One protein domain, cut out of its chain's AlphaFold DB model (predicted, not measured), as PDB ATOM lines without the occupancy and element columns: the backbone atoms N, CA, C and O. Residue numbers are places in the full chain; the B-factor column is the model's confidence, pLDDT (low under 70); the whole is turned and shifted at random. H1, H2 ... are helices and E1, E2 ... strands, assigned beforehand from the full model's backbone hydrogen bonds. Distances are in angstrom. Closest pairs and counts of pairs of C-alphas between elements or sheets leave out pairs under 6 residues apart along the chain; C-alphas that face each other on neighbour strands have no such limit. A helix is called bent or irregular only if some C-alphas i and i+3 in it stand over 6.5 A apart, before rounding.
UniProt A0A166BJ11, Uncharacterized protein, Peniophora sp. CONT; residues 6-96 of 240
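Overview. This is residues 6 to 96 of the 240 residues of an uncharacterized protein of Peniophora sp. CONT (UniProt A0A166BJ11). A strongly twisted sheet of four strands is covered on one face by the long, kinked helix H3, in two layers, with the short helices H1 and H2 packed at H3's first end and H4 at its last end. The long strand E4 bends sharply within the sheet, and the small edge strand E3 pairs with its first residues. The printed part has 91 residues, with four named helices and then four named strands along the chain: H1 H2 H3 H4 E1 E2 E3 E4. The sheet's order is E1 E2 E4 E3, antiparallel throughout, and the class is mixed, helices and strands. The whole is compact and rounded, with a radius of gyration of the C-alphas of 12.9 A and spans of 37 by 29 by 20 A.

Along the chain. H1 is residues 6 to 12, beginning at C-alpha 6 (91.925, 110.988, 139.001). H2 is residues 15 to 20. H3, residues 22 to 37, measures 21.5 A, has a kink of 29 degrees near residue 31 and is only just irregular: C-alphas 32 and 35 are 6.8 A apart. H4 is residues 43 to 49. E1 is residues 51 to 55, 13.4 A, and E2 is residues 62 to 67, 15.7 A. E3 is residues 79 to 81. E4, residues 86 to 93, measures 19.9 A, bends by 62 degrees at residue 90 and ends at C-alpha 93 (96.946, 96.954, 136.473).

Arrangement. The hub is H3. With residues 22 to 26 alone it touches H1, opposite ways at a steep tilt of 42 degrees; the closest C-alphas are those of Ser 12 and Ile 22, 6.2 A. H2 and H3 touch only at the corner, closest at the C-alphas of Ser 17 and Ala 25, 5.2 A. H3 and H4 only just touch, with 3 pairs of C-alphas within 8 A, the closest Cys 37 and Tyr 43 at 5.7 A. H3 is on the sheet, its C-alpha 29 being 7.1 A from that of Leu 90 in E4. H1 is on the sheet too, at a height over the sheet of 10.1 A. H2 only grazes the sheet with residues 15 to 18, and H4 with residues 46 to 49. E1 and E2 form a hairpin, with N 54 and O 63 at 3.0 A. Between E2 and E4, N 64 and O 91 are 2.8 A apart. E3 and E4 form a hairpin, with N 80 and O 87 at 2.7 A. Every O i to N i+4 pair is within hydrogen-bond range in H1, H2 and H4, and 10 of 12 are in H3.

Size, cuts and confidence. The two C-alphas farthest apart are those of His 39 and Tyr 96, 37.6 A. The printed part has no cut. The link from E2 to E3, 11 residues, is long. The mean pLDDT of the printed part is 87.3, and residue 40 is under 70.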
ATOM      1  N   LEU A   6      90.925 111.550 139.912       87.31
ATOM      2  CA  LEU A   6      91.925 110.988 139.001       87.31
ATOM      3  C   LEU A   6      92.741 109.834 139.610       87.31
ATOM      4  O   LEU A   6      93.012 108.854 138.921       87.31
ATOM      5  N   LEU A   7      93.128 109.921 140.889       90.75
ATOM      6  CA  LEU A   7      93.872 108.844 141.554       90.75
ATOM      7  C   LEU A   7      92.989 107.636 141.842       90.75
ATOM      8  O   LEU A   7      93.456 106.505 141.727       90.75
ATOM      9  N   VAL A   8      91.731 107.870 142.217       94.00
ATOM     10  CA  VAL A   8      90.763 106.790 142.438       94.00
ATOM     11  C   VAL A   8      90.568 106.015 141.140       94.00
ATOM     12  O   VAL A   8      90.685 104.793 141.144       94.00
ATOM     13  N   ASP A   9      90.362 106.715 140.026       92.44
ATOM     14  CA  ASP A   9      90.170 106.094 138.715       92.44
ATOM     15  C   ASP A   9      91.411 105.306 138.281       92.44
ATOM     16  O   ASP A   9      91.299 104.134 137.913       92.44
ATOM     17  N   LEU A  10      92.601 105.908 138.408       92.94
ATOM     18  CA  LEU A  10      93.880 105.282 138.060       92.94
ATOM     19  C   LEU A  10      94.145 104.001 138.865       92.94
ATOM     20  O   LEU A  10      94.600 103.002 138.309       92.94
ATOM     21  N   LEU A  11      93.870 104.030 140.172       94.56
ATOM     22  CA  LEU A  11      94.205 102.944 141.094       94.56
ATOM     23  C   LEU A  11      93.070 101.934 141.279       94.56
ATOM     24  O   LEU A  11      93.313 100.856 141.807       94.56
ATOM     25  N   SER A  12      91.848 102.232 140.836       94.94
ATOM     26  CA  SER A  12      90.670 101.369 141.018       94.94
ATOM     27  C   SER A  12      90.932  99.912 140.622       94.94
ATOM     28  O   SER A  12      90.629  99.001 141.391       94.94
ATOM     29  N   ASN A  13      91.589  99.698 139.480       94.00
ATOM     30  CA  ASN A  13      91.909  98.382 138.921       94.00
ATOM     31  C   ASN A  13      93.345  97.917 139.209       94.00
ATOM     32  O   ASN A  13      93.818  96.949 138.608       94.00
ATOM     33  N   SER A  14      94.059  98.612 140.092       94.94
ATOM     34  CA  SER A  14      95.422  98.242 140.441       94.94
ATOM     35  C   SER A  14      95.451  97.002 141.336       94.94
ATOM     36  O   SER A  14      94.517  96.739 142.094       94.94
ATOM     37  N   ILE A  15      96.531  96.227 141.284       95.00
ATOM     38  CA  ILE A  15      96.649  94.985 142.053       95.00
ATOM     39  C   ILE A  15      96.641  95.276 143.554       95.00
ATOM     40  O   ILE A  15      96.000  94.533 144.299       95.00
ATOM     41  N   ILE A  16      97.268  96.363 144.022       94.69
ATOM     42  CA  ILE A  16      97.190  96.763 145.438       94.69
ATOM     43  C   ILE A  16      95.755  97.115 145.826       94.69
ATOM     44  O   ILE A  16      95.312  96.687 146.890       94.69
ATOM     45  N   SER A  17      95.016  97.841 144.980       95.69
ATOM     46  CA  SER A  17      93.613  98.183 145.249       95.69
ATOM     47  C   SER A  17      92.737  96.933 145.329       95.69
ATOM     48  O   SER A  17      91.972  96.771 146.276       95.69
ATOM     49  N   GLN A  18      92.908  95.996 144.395       96.31
ATOM     50  CA  GLN A  18      92.161  94.736 144.389       96.31
ATOM     51  C   GLN A  18      92.563  93.806 145.548       96.31
ATOM     52  O   GLN A  18      91.731  93.066 146.068       96.31
ATOM     53  N   THR A  19      93.824  93.860 145.990       95.69
ATOM     54  CA  THR A  19      94.317  93.022 147.092       95.69
ATOM     55  C   THR A  19      93.915  93.587 148.453       95.69
ATOM     56  O   THR A  19      93.348  92.862 149.263       95.69
ATOM     57  N   PHE A  20      94.216  94.861 148.718       95.19
ATOM     58  CA  PHE A  20      94.147  95.482 150.049       95.19
ATOM     59  C   PHE A  20      93.081  96.581 150.178       95.19
ATOM     60  O   PHE A  20      92.885  97.113 151.272       95.19
ATOM     61  N   GLY A  21      92.399  96.929 149.087       94.88
ATOM     62  CA  GLY A  21      91.426  98.016 149.013       94.88
ATOM     63  C   GLY A  21      92.007  99.319 148.453       94.88
ATOM     64  O   GLY A  21      93.198  99.614 148.584       94.88
ATOM     65  N   ILE A  22      91.129 100.134 147.861       94.75
ATOM     66  CA  ILE A  22      91.487 101.400 147.201       94.75
ATOM     67  C   ILE A  22      92.187 102.394 148.140       94.75
ATOM     68  O   ILE A  22      93.141 103.058 147.743       94.75
ATOM     69  N   GLU A  23      91.792 102.436 149.414       93.44
ATOM     70  CA  GLU A  23      92.408 103.311 150.421       93.44
ATOM     71  C   GLU A  23      93.891 102.985 150.646       93.44
ATOM     72  O   GLU A  23      94.719 103.886 150.797       93.44
ATOM     73  N   ALA A  24      94.263 101.700 150.612       91.50
ATOM     74  CA  ALA A  24      95.656 101.283 150.734       91.50
ATOM     75  C   ALA A  24      96.474 101.730 149.511       91.50
ATOM     76  O   ALA A  24      97.577 102.263 149.668       91.50
ATOM     77  N   ALA A  25      95.920 101.579 148.304       92.81
ATOM     78  CA  ALA A  25      96.558 102.025 147.066       92.81
ATOM     79  C   ALA A  25      96.737 103.554 147.024       92.81
ATOM     80  O   ALA A  25      97.813 104.046 146.679       92.81
ATOM     81  N   ILE A  26      95.729 104.321 147.444       92.06
ATOM     82  CA  ILE A  26      95.809 105.787 147.525       92.06
ATOM     83  C   ILE A  26      96.832 106.216 148.576       92.06
ATOM     84  O   ILE A  26      97.704 107.034 148.284       92.06
ATOM     85  N   SER A  27      96.767 105.657 149.787       89.56
ATOM     86  CA  SER A  27      97.702 105.973 150.876       89.56
ATOM     87  C   SER A  27      99.155 105.738 150.458       89.56
ATOM     88  O   SER A  27     100.038 106.567 150.687       89.56
ATOM     89  N   ARG A  28      99.404 104.630 149.757       87.00
ATOM     90  CA  ARG A  28     100.679 104.337 149.108       87.00
ATOM     91  C   ARG A  28     101.083 105.427 148.113       87.00
ATOM     92  O   ARG A  28     102.164 105.987 148.257       87.00
ATOM     93  N   CYS A  29     100.232 105.737 147.137       89.38
ATOM     94  CA  CYS A  29     100.500 106.755 146.122       89.38
ATOM     95  C   CYS A  29     100.854 108.110 146.751       89.38
ATOM     96  O   CYS A  29     101.850 108.727 146.384       89.38
ATOM     97  N   ILE A  30     100.083 108.551 147.746       87.75
ATOM     98  CA  ILE A  30     100.316 109.820 148.444       87.75
ATOM     99  C   ILE A  30     101.682 109.829 149.131       87.75
ATOM    100  O   ILE A  30     102.359 110.851 149.093       87.75
ATOM    101  N   ARG A  31     102.105 108.721 149.751       85.38
ATOM    102  CA  ARG A  31     103.420 108.641 150.410       85.38
ATOM    103  C   ARG A  31     104.578 108.795 149.427       85.38
ATOM    104  O   ARG A  31     105.519 109.500 149.761       85.38
ATOM    105  N   PHE A  32     104.471 108.225 148.227       82.25
ATOM    106  CA  PHE A  32     105.474 108.420 147.170       82.25
ATOM    107  C   PHE A  32     105.488 109.843 146.625       82.25
ATOM    108  O   PHE A  32     106.546 110.399 146.373       82.25
ATOM    109  N   VAL A  33     104.317 110.446 146.452       83.00
ATOM    110  CA  VAL A  33     104.195 111.767 145.827       83.00
ATOM    111  C   VAL A  33     104.528 112.906 146.791       83.00
ATOM    112  O   VAL A  33     105.024 113.953 146.376       83.00
ATOM    113  N   ARG A  34     104.251 112.734 148.089       85.38
ATOM    114  CA  ARG A  34     104.355 113.808 149.087       85.38
ATOM    115  C   ARG A  34     105.737 114.484 149.114       85.38
ATOM    116  O   ARG A  34     105.726 115.713 149.122       85.38
ATOM    117  N   PRO A  35     106.879 113.765 149.086       83.31
ATOM    118  CA  PRO A  35     108.197 114.403 149.056       83.31
ATOM    119  C   PRO A  35     108.457 115.238 147.793       83.31
ATOM    120  O   PRO A  35     109.142 116.247 147.862       83.31
ATOM    121  N   ALA A  36     107.877 114.891 146.638       77.69
ATOM    122  CA  ALA A  36     108.036 115.709 145.430       77.69
ATOM    123  C   ALA A  36     107.190 116.991 145.470       77.69
ATOM    124  O   ALA A  36     107.610 118.047 144.987       77.69
ATOM    125  N   CYS A  37     106.000 116.926 146.072       78.75
ATOM    126  CA  CYS A  37     105.092 118.072 146.146       78.75
ATOM    127  C   CYS A  37     105.566 119.177 147.103       78.75
ATOM    128  O   CYS A  37     105.045 120.287 147.033       78.75
ATOM    129  N   THR A  38     106.542 118.926 147.981       78.38
ATOM    130  CA  THR A  38     107.089 119.973 148.863       78.38
ATOM    131  C   THR A  38     108.012 120.953 148.144       78.38
ATOM    132  O   THR A  38     108.289 122.015 148.699       78.38
ATOM    133  N   HIS A  39     108.479 120.637 146.928       72.88
ATOM    134  CA  HIS A  39     109.572 121.382 146.295       72.88
ATOM    135  C   HIS A  39     109.239 122.055 144.958       72.88
ATOM    136  O   HIS A  39     109.849 123.081 144.664       72.88
ATOM    137  N   LEU A  40     108.326 121.517 144.140       64.81
ATOM    138  CA  LEU A  40     108.328 121.857 142.706       64.81
ATOM    139  C   LEU A  40     107.004 122.381 142.130       64.81
ATOM    140  O   LEU A  40     107.044 123.252 141.262       64.81
ATOM    141  N   LEU A  41     105.839 121.876 142.550       70.12
ATOM    142  CA  LEU A  41     104.565 122.144 141.867       70.12
ATOM    143  C   LEU A  41     103.363 122.114 142.817       70.12
ATOM    144  O   LEU A  41     103.401 121.491 143.876       70.12
ATOM    145  N   ASP A  42     102.264 122.737 142.382       83.94
ATOM    146  CA  ASP A  42     100.940 122.486 142.950       83.94
ATOM    147  C   ASP A  42     100.611 120.982 142.900       83.94
ATOM    148  O   ASP A  42     100.840 120.307 141.890       83.94
ATOM    149  N   TYR A  43     100.055 120.462 143.997       81.12
ATOM    150  CA  TYR A  43      99.811 119.033 144.196       81.12
ATOM    151  C   TYR A  43      98.949 118.421 143.079       81.12
ATOM    152  O   TYR A  43      99.225 117.313 142.622       81.12
ATOM    153  N   HIS A  44      97.929 119.138 142.595       82.00
ATOM    154  CA  HIS A  44      97.043 118.629 141.545       82.00
ATOM    155  C   HIS A  44      97.713 118.602 140.172       82.00
ATOM    156  O   HIS A  44      97.531 117.639 139.419       82.00
ATOM    157  N   HIS A  45      98.514 119.623 139.858       81.38
ATOM    158  CA  HIS A  45      99.330 119.615 138.646       81.38
ATOM    159  C   HIS A  45     100.308 118.446 138.660       81.38
ATOM    160  O   HIS A  45     100.362 117.693 137.692       81.38
ATOM    161  N   TYR A  46     101.011 118.234 139.773       83.56
ATOM    162  CA  TYR A  46     101.963 117.134 139.882       83.56
ATOM    163  C   TYR A  46     101.306 115.777 139.598       83.56
ATOM    164  O   TYR A  46     101.800 115.007 138.779       83.56
ATOM    165  N   LEU A  47     100.150 115.497 140.203       84.12
ATOM    166  CA  LEU A  47      99.442 114.235 139.974       84.12
ATOM    167  C   LEU A  47      98.978 114.036 138.524       84.12
ATOM    168  O   LEU A  47      98.791 112.902 138.105       84.12
ATOM    169  N   SER A  48      98.775 115.101 137.754       82.50
ATOM    170  CA  SER A  48      98.297 114.972 136.372       82.50
ATOM    171  C   SER A  48      99.419 114.619 135.388       82.50
ATOM    172  O   SER A  48      99.150 113.992 134.369       82.50
ATOM    173  N   TYR A  49     100.665 115.000 135.690       83.75
ATOM    174  CA  TYR A  49     101.818 114.808 134.796       83.75
ATOM    175  C   TYR A  49     102.774 113.701 135.242       83.75
ATOM    176  O   TYR A  49     103.527 113.177 134.426       83.75
ATOM    177  N   SER A  50     102.762 113.343 136.526       86.38
ATOM    178  CA  SER A  50     103.760 112.431 137.086       86.38
ATOM    179  C   SER A  50     103.402 110.958 136.949       86.38
ATOM    180  O   SER A  50     104.230 110.134 137.318       86.38
ATOM    181  N   PHE A  51     102.217 110.611 136.438       90.44
ATOM    182  CA  PHE A  51     101.795 109.221 136.264       90.44
ATOM    183  C   PHE A  51     101.712 108.828 134.804       90.44
ATOM    184  O   PHE A  51     101.242 109.586 133.958       90.44
ATOM    185  N   ASN A  52     102.106 107.591 134.533       89.31
ATOM    186  CA  ASN A  52     101.930 106.971 133.234       89.31
ATOM    187  C   ASN A  52     101.501 105.514 133.416       89.31
ATOM    188  O   ASN A  52     101.844 104.875 134.409       89.31
ATOM    189  N   VAL A  53     100.749 104.977 132.463       90.00
ATOM    190  CA  VAL A  53     100.404 103.555 132.429       90.00
ATOM    191  C   VAL A  53     101.078 102.955 131.212       90.00
ATOM    192  O   VAL A  53     100.677 103.218 130.080       90.00
ATOM    193  N   MET A  54     102.098 102.136 131.447       88.44
ATOM    194  CA  MET A  54     102.893 101.534 130.380       88.44
ATOM    195  C   MET A  54     102.707 100.015 130.347       88.44
ATOM    196  O   MET A  54     102.631  99.382 131.401       88.44
ATOM    197  N   PRO A  55     102.635  99.395 129.158       86.19
ATOM    198  CA  PRO A  55     102.650  97.942 129.054       86.19
ATOM    199  C   PRO A  55     104.009  97.398 129.513       86.19
ATOM    200  O   PRO A  55     105.055  97.921 129.125       86.19
ATOM    201  N   LEU A  56     104.002  96.336 130.322       79.88
ATOM    202  CA  LEU A  56     105.223  95.590 130.620       79.88
ATOM    203  C   LEU A  56     105.544  94.670 129.436       79.88
ATOM    204  O   LEU A  56     104.654  94.042 128.864       79.88
ATOM    205  N   GLN A  57     106.819  94.590 129.044       78.38
ATOM    206  CA  GLN A  57     107.222  93.769 127.900       78.38
ATOM    207  C   GLN A  57     106.794  92.307 128.095       78.38
ATOM    208  O   GLN A  57     107.088  91.701 129.124       78.38
ATOM    209  N   ASN A  58     106.142  91.738 127.078       74.06
ATOM    210  CA  ASN A  58     105.668  90.348 127.057       74.06
ATOM    211  C   ASN A  58     104.648  89.995 128.159       74.06
ATOM    212  O   ASN A  58     104.542  88.828 128.535       74.06
ATOM    213  N   SER A  59     103.905  90.979 128.675       74.25
ATOM    214  CA  SER A  59     102.860  90.767 129.677       74.25
ATOM    215  C   SER A  59     101.577  91.511 129.306       74.25
ATOM    216  O   SER A  59     101.623  92.602 128.742       74.25
ATOM    217  N   THR A  60     100.431  90.925 129.649       76.38
ATOM    218  CA  THR A  60      99.117  91.591 129.635       76.38
ATOM    219  C   THR A  60      98.994  92.623 130.762       76.38
ATOM    220  O   THR A  60      98.182  93.546 130.720       76.38
ATOM    221  N   THR A  61      99.854  92.519 131.774       84.00
ATOM    222  CA  THR A  61      99.907  93.450 132.895       84.00
ATOM    223  C   THR A  61     100.512  94.786 132.472       84.00
ATOM    224  O   THR A  61     101.588  94.855 131.871       84.00
ATOM    225  N   ARG A  62      99.848  95.879 132.853       91.38
ATOM    226  CA  ARG A  62     100.366  97.242 132.675       91.38
ATOM    227  C   ARG A  62     100.945  97.740 133.990       91.38
ATOM    228  O   ARG A  62     100.348  97.520 135.036       91.38
ATOM    229  N   ALA A  63     102.079  98.420 133.957       91.62
ATOM    230  CA  ALA A  63     102.631  99.092 135.124       91.62
ATOM    231  C   ALA A  63     102.030 100.495 135.251       91.62
ATOM    232  O   ALA A  63     101.955 101.236 134.270       91.62
ATOM    233  N   ILE A  64     101.630 100.860 136.465       93.31
ATOM    234  CA  ILE A  64     101.392 102.247 136.852       93.31
ATOM    235  C   ILE A  64     102.747 102.796 137.267       93.31
ATOM    236  O   ILE A  64     103.289 102.425 138.308       93.31
ATOM    237  N   LEU A  65     103.303 103.647 136.424       91.81
ATOM    238  CA  LEU A  65     104.575 104.299 136.648       91.81
ATOM    239  C   LEU A  65     104.354 105.669 137.264       91.81
ATOM    240  O   LEU A  65     103.373 106.350 136.957       91.81
ATOM    241  N   PHE A  66     105.305 106.078 138.090       91.38
ATOM    242  CA  PHE A  66     105.439 107.454 138.522       91.38
ATOM    243  C   PHE A  66     106.828 107.988 138.191       91.38
ATOM    244  O   PHE A  66     107.803 107.239 138.136       91.38
ATOM    245  N   LEU A  67     106.905 109.288 137.952       91.00
ATOM    246  CA  LEU A  67     108.141 109.971 137.614       91.00
ATOM    247  C   LEU A  67     109.077 110.042 138.836       91.00
ATOM    248  O   LEU A  67     108.749 110.668 139.844       91.00
ATOM    249  N   ALA A  68     110.235 109.385 138.749       89.62
ATOM    250  CA  ALA A  68     111.175 109.163 139.848       89.62
ATOM    251  C   ALA A  68     112.273 110.237 139.899       89.62
ATOM    252  O   ALA A  68     113.445 109.970 139.625       89.62
ATOM    253  N   TYR A  69     111.885 111.464 140.247       84.50
ATOM    254  CA  TYR A  69     112.819 112.576 140.448       84.50
ATOM    255  C   TYR A  69     113.877 112.267 141.520       84.50
ATOM    256  O   TYR A  69     113.667 111.432 142.402       84.50
ATOM    257  N   ASN A  70     115.001 112.981 141.480       85.06
ATOM    258  CA  ASN A  70     116.091 112.781 142.440       85.06
ATOM    259  C   ASN A  70     115.656 113.085 143.883       85.06
ATOM    260  O   ASN A  70     116.111 112.425 144.813       85.06
ATOM    261  N   GLU A  71     114.733 114.028 144.065       83.56
ATOM    262  CA  GLU A  71     114.162 114.441 145.351       83.56
ATOM    263  C   GLU A  71     113.279 113.367 145.997       83.56
ATOM    264  O   GLU A  71     112.988 113.446 147.187       83.56
ATOM    265  N   LEU A  72     112.837 112.364 145.232       82.75
ATOM    266  CA  LEU A  72     112.061 111.247 145.770       82.75
ATOM    267  C   LEU A  72     112.936 110.185 146.438       82.75
ATOM    268  O   LEU A  72     112.390 109.245 147.008       82.75
ATOM    269  N   GLU A  73     114.265 110.309 146.336       85.94
ATOM    270  CA  GLU A  73     115.240 109.370 146.908       85.94
ATOM    271  C   GLU A  73     114.966 107.900 146.525       85.94
ATOM    272  O   GLU A  73     115.348 106.968 147.232       85.94
ATOM    273  N   VAL A  74     114.313 107.682 145.375       85.56
ATOM    274  CA  VAL A  74     114.097 106.344 144.819       85.56
ATOM    275  C   VAL A  74     115.465 105.749 144.505       85.56
ATOM    276  O   VAL A  74     116.297 106.404 143.866       85.56
ATOM    277  N   GLN A  75     115.704 104.517 144.951       83.31
ATOM    278  CA  GLN A  75     116.963 103.834 144.677       83.31
ATOM    279  C   GLN A  75     117.112 103.611 143.173       83.31
ATOM    280  O   GLN A  75     116.137 103.346 142.475       83.31
ATOM    281  N   ASP A  76     118.337 103.699 142.655       84.44
ATOM    282  CA  ASP A  76     118.563 103.584 141.209       84.44
ATOM    283  C   ASP A  76     118.143 102.223 140.640       84.44
ATOM    284  O   ASP A  76     117.734 102.148 139.485       84.44
ATOM    285  N   VAL A  77     118.170 101.169 141.461       79.62
ATOM    286  CA  VAL A  77     117.697  99.824 141.092       79.62
ATOM    287  C   VAL A  77     116.181  99.749 140.892       79.62
ATOM    288  O   VAL A  77     115.708  98.878 140.171       79.62
ATOM    289  N   ASP A  78     115.424 100.679 141.477       82.50
ATOM    290  CA  ASP A  78     113.967 100.761 141.338       82.50
ATOM    291  C   ASP A  78     113.544 101.717 140.203       82.50
ATOM    292  O   ASP A  78     112.346 101.938 139.985       82.50
ATOM    293  N   LYS A  79     114.516 102.301 139.480       88.62
ATOM    294  CA  LYS A  79     114.283 103.217 138.357       88.62
ATOM    295  C   LYS A  79     114.334 102.482 137.016       88.62
ATOM    296  O   LYS A  79     115.324 101.855 136.653       88.62
ATOM    297  N   ILE A  80     113.284 102.649 136.225       88.62
ATOM    298  CA  ILE A  80     113.182 102.254 134.821       88.62
ATOM    299  C   ILE A  80     113.432 103.494 133.964       88.62
ATOM    300  O   ILE A  80     112.761 104.507 134.128       88.62
ATOM    301  N   TRP A  81     114.367 103.418 133.022       89.00
ATOM    302  CA  TRP A  81     114.710 104.544 132.153       89.00
ATOM    303  C   TRP A  81     114.067 104.381 130.775       89.00
ATOM    304  O   TRP A  81     114.259 103.357 130.121       89.00
ATOM    305  N   ASP A  82     113.354 105.403 130.302       87.62
ATOM    306  CA  ASP A  82     112.786 105.462 128.941       87.62
ATOM    307  C   ASP A  82     113.672 106.237 127.941       87.62
ATOM    308  O   ASP A  82     113.237 106.618 126.855       87.62
ATOM    309  N   GLY A  83     114.933 106.468 128.316       88.75
ATOM    310  CA  GLY A  83     115.927 107.228 127.560       88.75
ATOM    311  C   GLY A  83     116.387 108.476 128.306       88.75
ATOM    312  O   GLY A  83     117.588 108.652 128.502       88.75
ATOM    313  N   PHE A  84     115.452 109.305 128.772       87.56
ATOM    314  CA  PHE A  84     115.775 110.565 129.461       87.56
ATOM    315  C   PHE A  84     115.126 110.686 130.831       87.56
ATOM    316  O   PHE A  84     115.572 111.488 131.651       87.56
ATOM    317  N   THR A  85     114.074 109.915 131.079       90.50
ATOM    318  CA  THR A  85     113.210 110.121 132.222       90.50
ATOM    319  C   THR A  85     113.216 108.871 133.105       90.50
ATOM    320  O   THR A  85     112.906 107.775 132.630       90.50
ATOM    321  N   PRO A  86     113.611 108.995 134.388       93.00
ATOM    322  CA  PRO A  86     113.538 107.886 135.324       93.00
ATOM    323  C   PRO A  86     112.093 107.701 135.791       93.00
ATOM    324  O   PRO A  86     111.467 108.613 136.324       93.00
ATOM    325  N   TRP A  87     111.574 106.498 135.637       91.75
ATOM    326  CA  TRP A  87     110.271 106.074 136.129       91.75
ATOM    327  C   TRP A  87     110.455 105.077 137.258       91.75
ATOM    328  O   TRP A  87     111.428 104.340 137.280       91.75
ATOM    329  N   CYS A  88     109.506 104.986 138.172       90.38
ATOM    330  CA  CYS A  88     109.456 103.912 139.151       90.38
ATOM    331  C   CYS A  88     108.071 103.272 139.119       90.38
ATOM    332  O   CYS A  88     107.068 103.925 138.817       90.38
ATOM    333  N   VAL A  89     108.011 101.968 139.376       89.56
ATOM    334  CA  VAL A  89     106.746 101.234 139.361       89.56
ATOM    335  C   VAL A  89     106.006 101.505 140.664       89.56
ATOM    336  O   VAL A  89     106.396 101.034 141.732       89.56
ATOM    337  N   LEU A  90     104.902 102.247 140.583       90.31
ATOM    338  CA  LEU A  90     104.013 102.422 141.724       90.31
ATOM    339  C   LEU A  90     103.216 101.143 141.974       90.31
ATOM    340  O   LEU A  90     103.122 100.698 143.113       90.31
ATOM    341  N   ASP A  91     102.595 100.600 140.931       92.44
ATOM    342  CA  ASP A  91     101.680  99.460 141.006       92.44
ATOM    343  C   ASP A  91     101.539  98.805 139.623       92.44
ATOM    344  O   ASP A  91     102.168  99.218 138.650       92.44
ATOM    345  N   MET A  92     100.689  97.795 139.514       92.75
ATOM    346  CA  MET A  92     100.319  97.141 138.270       92.75
ATOM    347  C   MET A  92      98.803  97.114 138.109       92.75
ATOM    348  O   MET A  92      98.068  96.996 139.083       92.75
ATOM    349  N   VAL A  93      98.336  97.179 136.870       93.12
ATOM    350  CA  VAL A  93      96.946  96.954 136.473       93.12
ATOM    351  C   VAL A  93      96.860  95.577 135.842       93.12
ATOM    352  O   VAL A  93      97.600  95.271 134.905       93.12
ATOM    353  N   THR A  94      95.935  94.764 136.341       88.38
ATOM    354  CA  THR A  94      95.601  93.469 135.745       88.38
ATOM    355  C   THR A  94      94.406  93.612 134.801       88.38
ATOM    356  O   THR A  94      93.512  94.426 135.037       88.38
ATOM    357  N   GLU A  95      94.378  92.821 133.730       90.31
ATOM    358  CA  GLU A  95      93.205  92.701 132.851       90.31
ATOM    359  C   GLU A  95      92.039  91.992 133.550       90.31
ATOM    360  O   GLU A  95      90.875  92.195 133.203       90.31
ATOM    361  N   TYR A  96      92.348  91.213 134.588       93.19
ATOM    362  CA  TYR A  96      91.404  90.382 135.317       93.19
ATOM    363  C   TYR A  96      91.345  90.792 136.794       93.19
ATOM    364  O   TYR A  96      91.709  89.999 137.666       93.19
TER     365      TYR A  96